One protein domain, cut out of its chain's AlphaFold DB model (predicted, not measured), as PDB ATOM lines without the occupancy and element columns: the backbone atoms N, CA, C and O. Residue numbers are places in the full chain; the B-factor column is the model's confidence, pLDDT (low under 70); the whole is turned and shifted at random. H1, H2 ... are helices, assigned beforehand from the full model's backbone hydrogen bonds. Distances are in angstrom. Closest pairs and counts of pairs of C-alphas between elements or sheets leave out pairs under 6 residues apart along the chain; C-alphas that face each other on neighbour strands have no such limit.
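What this domain is: This is residues 93 to 132 of the 132 residues of an uncharacterized protein of Coprococcus comes (UniProt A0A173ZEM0). Two short helices stand nearly at a right angle, H2 beginning beside the middle of H1, and an unnamed tail, residues 120 to 132, runs on from H2 and folds back on itself at residues 126 to 131. H1 and the folded tail make the two ends of an elongated outline, 33 by 18 by 13 A. The 40 printed residues have two named helices, H1 then H2, and no named strand; the class is all helix, though 17 of the 40 residues are in named elements. The whole is only just compact, close to loose, with a radius of gyration of the C-alphas of 10.7 A.

Where its parts are: The longest helix, H1, residues 97 to 106, spans 14.2 A from C-alpha 97 at (-16.300, -22.503, 39.126). H2, residues 113 to 119, spans 10.1 A and ends with C-alpha 119 at (-29.171, -25.220, 46.410).

How they stand to each other: H1 and H2 touch, about perpendicular at 79 degrees; their closest C-alphas, of Glu 101 and Ala 113, are 5.4 A apart. In both, every O i to N i+4 pair is within hydrogen-bond range. Residues 126 to 127 pair antiparallel with residues 130 to 131.

The domain as a whole: The C-alphas farthest apart, of Gln 106 and Met 128, are 33.5 A apart. The printed part has no cut, and the link from H1 to H2 is short. Residues 127 to 132 have pLDDT under 70.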
ATOM      1  N   GLU A  93     -17.604 -30.759  36.072       84.69
ATOM      2  CA  GLU A  93     -16.245 -30.400  35.662       84.69
ATOM      3  C   GLU A  93     -16.258 -29.455  34.450       84.69
ATOM      4  O   GLU A  93     -15.318 -28.680  34.277       84.69
ATOM      5  N   ASP A  94     -17.350 -29.430  33.677       83.62
ATOM      6  CA  ASP A  94     -17.558 -28.482  32.574       83.62
ATOM      7  C   ASP A  94     -17.904 -27.056  33.043       83.62
ATOM      8  O   ASP A  94     -17.915 -26.111  32.246       83.62
ATOM      9  N   ILE A  95     -18.204 -26.869  34.333       87.00
ATOM     10  CA  ILE A  95     -18.566 -25.563  34.891       87.00
ATOM     11  C   ILE A  95     -17.310 -24.797  35.317       87.00
ATOM     12  O   ILE A  95     -16.547 -25.236  36.177       87.00
ATOM     13  N   ASP A  96     -17.146 -23.571  34.808       90.44
ATOM     14  CA  ASP A  96     -16.131 -22.631  35.299       90.44
ATOM     15  C   ASP A  96     -16.501 -22.123  36.705       90.44
ATOM     16  O   ASP A  96     -17.161 -21.092  36.886       90.44
ATOM     17  N   LEU A  97     -16.065 -22.860  37.728       90.62
ATOM     18  CA  LEU A  97     -16.300 -22.503  39.126       90.62
ATOM     19  C   LEU A  97     -15.688 -21.149  39.499       90.62
ATOM     20  O   LEU A  97     -16.267 -20.443  40.320       90.62
ATOM     21  N   ALA A  98     -14.584 -20.733  38.869       92.12
ATOM     22  CA  ALA A  98     -13.980 -19.430  39.139       92.12
ATOM     23  C   ALA A  98     -14.872 -18.281  38.633       92.12
ATOM     24  O   ALA A  98     -14.911 -17.200  39.231       92.12
ATOM     25  N   PHE A  99     -15.618 -18.496  37.548       92.50
ATOM     26  CA  PHE A  99     -16.648 -17.562  37.101       92.50
ATOM     27  C   PHE A  99     -17.831 -17.510  38.076       92.50
ATOM     28  O   PHE A  99     -18.280 -16.419  38.440       92.50
ATOM     29  N   VAL A 100     -18.295 -18.667  38.556       91.69
ATOM     30  CA  VAL A 100     -19.376 -18.740  39.553       91.69
ATOM     31  C   VAL A 100     -18.969 -18.037  40.849       91.69
ATOM     32  O   VAL A 100     -19.759 -17.266  41.384       91.69
ATOM     33  N   GLU A 101     -17.730 -18.212  41.315       93.44
ATOM     34  CA  GLU A 101     -17.181 -17.515  42.487       93.44
ATOM     35  C   GLU A 101     -17.218 -15.987  42.340       93.44
ATOM     36  O   GLU A 101     -17.627 -15.272  43.258       93.44
ATOM     37  N   LYS A 102     -16.852 -15.466  41.162       94.75
ATOM     38  CA  LYS A 102     -16.953 -14.026  40.874       94.75
ATOM     39  C   LYS A 102     -18.400 -13.548  40.909       94.75
ATOM     40  O   LYS A 102     -18.680 -12.486  41.461       94.75
ATOM     41  N   TYR A 103     -19.313 -14.328  40.337       92.19
ATOM     42  CA  TYR A 103     -20.731 -13.993  40.303       92.19
ATOM     43  C   TYR A 103     -21.356 -13.981  41.705       92.19
ATOM     44  O   TYR A 103     -21.990 -12.994  42.081       92.19
ATOM     45  N   ILE A 104     -21.130 -15.021  42.516       94.31
ATOM     46  CA  ILE A 104     -21.681 -15.106  43.880       94.31
ATOM     47  C   ILE A 104     -21.150 -13.985  44.784       94.31
ATOM     48  O   ILE A 104     -21.904 -13.454  45.600       94.31
ATOM     49  N   ALA A 105     -19.897 -13.556  44.584       93.31
ATOM     50  CA  ALA A 105     -19.323 -12.407  45.278       93.31
ATOM     51  C   ALA A 105     -20.020 -11.089  44.899       93.31
ATOM     52  O   ALA A 105     -20.263 -10.251  45.767       93.31
ATOM     53  N   GLN A 106     -20.390 -10.910  43.625       94.25
ATOM     54  CA  GLN A 106     -21.116  -9.721  43.160       94.25
ATOM     55  C   GLN A 106     -22.540  -9.636  43.717       94.25
ATOM     56  O   GLN A 106     -23.001  -8.544  44.040       94.25
ATOM     57  N   ILE A 107     -23.231 -10.770  43.852       91.69
ATOM     58  CA  ILE A 107     -24.598 -10.813  44.397       91.69
ATOM     59  C   ILE A 107     -24.639 -10.931  45.930       91.69
ATOM     60  O   ILE A 107     -25.723 -10.989  46.507       91.69
ATOM     61  N   GLY A 108     -23.478 -10.971  46.597       91.00
ATOM     62  CA  GLY A 108     -23.374 -11.055  48.057       91.00
ATOM     63  C   GLY A 108     -23.817 -12.397  48.648       91.00
ATOM     64  O   GLY A 108     -24.308 -12.441  49.775       91.00
ATOM     65  N   TYR A 109     -23.679 -13.493  47.900       90.75
ATOM     66  CA  TYR A 109     -24.000 -14.829  48.395       90.75
ATOM     67  C   TYR A 109     -22.850 -15.358  49.262       90.75
ATOM     68  O   TYR A 109     -21.682 -15.275  48.894       90.75
ATOM     69  N   SER A 110     -23.183 -15.874  50.444       88.62
ATOM     70  CA  SER A 110     -22.210 -16.146  51.512       88.62
ATOM     71  C   SER A 110     -21.590 -17.545  51.484       88.62
ATOM     72  O   SER A 110     -20.625 -17.793  52.204       88.62
ATOM     73  N   LYS A 111     -22.152 -18.460  50.692       91.38
ATOM     74  CA  LYS A 111     -21.701 -19.853  50.578       91.38
ATOM     75  C   LYS A 111     -20.792 -20.052  49.363       91.38
ATOM     76  O   LYS A 111     -20.622 -19.147  48.552       91.38
ATOM     77  N   THR A 112     -20.221 -21.245  49.228       90.88
ATOM     78  CA  THR A 112     -19.338 -21.604  48.108       90.88
ATOM     79  C   THR A 112     -20.085 -21.699  46.772       90.88
ATOM     80  O   THR A 112     -21.305 -21.883  46.730       90.88
ATOM     81  N   ALA A 113     -19.345 -21.637  45.659       89.44
ATOM     82  CA  ALA A 113     -19.900 -21.814  44.313       89.44
ATOM     83  C   ALA A 113     -20.643 -23.152  44.147       89.44
ATOM     84  O   ALA A 113     -21.733 -23.193  43.581       89.44
ATOM     85  N   MET A 114     -20.108 -24.235  44.713       88.69
ATOM     86  CA  MET A 114     -20.751 -25.551  44.674       88.69
ATOM     87  C   MET A 114     -22.069 -25.597  45.452       88.69
ATOM     88  O   MET A 114     -23.044 -26.187  44.987       88.69
ATOM     89  N   GLU A 115     -22.124 -24.964  46.623       89.00
ATOM     90  CA  GLU A 115     -23.364 -24.851  47.397       89.00
ATOM     91  C   GLU A 115     -24.390 -23.981  46.666       89.00
ATOM     92  O   GLU A 115     -25.569 -24.326  46.635       89.00
ATOM     93  N   TYR A 116     -23.949 -22.902  46.012       90.75
ATOM     94  CA  TYR A 116     -24.824 -22.087  45.171       90.75
ATOM     95  C   TYR A 116     -25.478 -22.924  44.063       90.75
ATOM     96  O   TYR A 116     -26.703 -22.911  43.937       90.75
ATOM     97  N   LEU A 117     -24.688 -23.693  43.308       89.69
ATOM     98  CA  LEU A 117     -25.184 -24.519  42.203       89.69
ATOM     99  C   LEU A 117     -26.116 -25.653  42.672       89.69
ATOM    100  O   LEU A 117     -27.087 -25.973  41.991       89.69
ATOM    101  N   ARG A 118     -25.863 -26.250  43.843       86.62
ATOM    102  CA  ARG A 118     -26.713 -27.327  44.384       86.62
ATOM    103  C   ARG A 118     -28.038 -26.822  44.943       86.62
ATOM    104  O   ARG A 118     -29.064 -27.475  44.776       86.62
ATOM    105  N   GLU A 119     -28.017 -25.693  45.641       86.31
ATOM    106  CA  GLU A 119     -29.171 -25.220  46.410       86.31
ATOM    107  C   GLU A 119     -30.122 -24.330  45.595       86.31
ATOM    108  O   GLU A 119     -31.263 -24.118  46.006       86.31
ATOM    109  N   ASN A 120     -29.686 -23.810  44.442       82.69
ATOM    110  CA  ASN A 120     -30.435 -22.806  43.684       82.69
ATOM    111  C   ASN A 120     -30.828 -23.289  42.288       82.69
ATOM    112  O   ASN A 120     -30.056 -23.950  41.602       82.69
ATOM    113  N   LYS A 121     -32.039 -22.898  41.856       75.19
ATOM    114  CA  LYS A 121     -32.569 -22.982  40.473       75.19
ATOM    115  C   LYS A 121     -32.462 -24.351  39.772       75.19
ATOM    116  O   LYS A 121     -32.796 -24.442  38.597       75.19
ATOM    117  N   GLY A 122     -32.083 -25.409  40.490       76.19
ATOM    118  CA  GLY A 122     -31.914 -26.751  39.945       76.19
ATOM    119  C   GLY A 122     -30.755 -26.868  38.954       76.19
ATOM    120  O   GLY A 122     -30.892 -27.629  37.999       76.19
ATOM    121  N   PHE A 123     -29.659 -26.119  39.158       81.44
ATOM    122  CA  PHE A 123     -28.487 -26.168  38.270       81.44
ATOM    123  C   PHE A 123     -27.797 -27.538  38.260       81.44
ATOM    124  O   PHE A 123     -27.220 -27.902  37.244       81.44
ATOM    125  N   ILE A 124     -27.872 -28.294  39.362       82.31
ATOM    126  CA  ILE A 124     -27.317 -29.649  39.482       82.31
ATOM    127  C   ILE A 124     -28.447 -30.644  39.771       82.31
ATOM    128  O   ILE A 124     -29.304 -30.407  40.626       82.31
ATOM    129  N   LYS A 125     -28.425 -31.795  39.097       75.69
ATOM    130  CA  LYS A 125     -29.269 -32.966  39.352       75.69
ATOM    131  C   LYS A 125     -28.395 -34.194  39.608       75.69
ATOM    132  O   LYS A 125     -27.608 -34.620  38.771       75.69
ATOM    133  N   GLU A 126     -28.582 -34.840  40.754       72.75
ATOM    134  CA  GLU A 126     -27.903 -36.106  41.037       72.75
ATOM    135  C   GLU A 126     -28.557 -37.262  40.268       72.75
ATOM    136  O   GLU A 126     -29.747 -37.548  40.425       72.75
ATOM    137  N   LYS A 127     -27.773 -37.968  39.444       64.06
ATOM    138  CA  LYS A 127     -28.215 -39.183  38.748       64.06
ATOM    139  C   LYS A 127     -27.229 -40.315  39.021       64.06
ATOM    140  O   LYS A 127     -26.070 -40.243  38.626       64.06
ATOM    141  N   MET A 128     -27.699 -41.379  39.680       57.31
ATOM    142  CA  MET A 128     -26.904 -42.583  39.992       57.31
ATOM    143  C   MET A 128     -25.584 -42.289  40.739       57.31
ATOM    144  O   MET A 128     -24.555 -42.891  40.447       57.31
ATOM    145  N   GLY A 129     -25.597 -41.343  41.685       61.12
ATOM    146  CA  GLY A 129     -24.422 -40.999  42.501       61.12
ATOM    147  C   GLY A 129     -23.379 -40.108  41.814       61.12
ATOM    148  O   GLY A 129     -22.356 -39.813  42.424       61.12
ATOM    149  N   LYS A 130     -23.628 -39.650  40.578       60.84
ATOM    150  CA  LYS A 130     -22.839 -38.600  39.914       60.84
ATOM    151  C   LYS A 130     -23.648 -37.301  39.845       60.84
ATOM    152  O   LYS A 130     -24.828 -37.331  39.486       60.84
ATOM    153  N   CYS A 131     -23.016 -36.182  40.204       58.91
ATOM    154  CA  CYS A 131     -23.569 -34.842  39.990       58.91
ATOM    155  C   CYS A 131     -23.551 -34.552  38.482       58.91
ATOM    156  O   CYS A 131     -22.494 -34.675  37.866       58.91
ATOM    157  N   ARG A 132     -24.712 -34.237  37.905       57.00
ATOM    158  CA  ARG A 132     -24.904 -33.835  36.505       57.00
ATOM    159  C   ARG A 132     -25.710 -32.547  36.437       57.00
ATOM    160  O   ARG A 132     -26.296 -32.187  37.482       57.00
TER     161      ARG A 132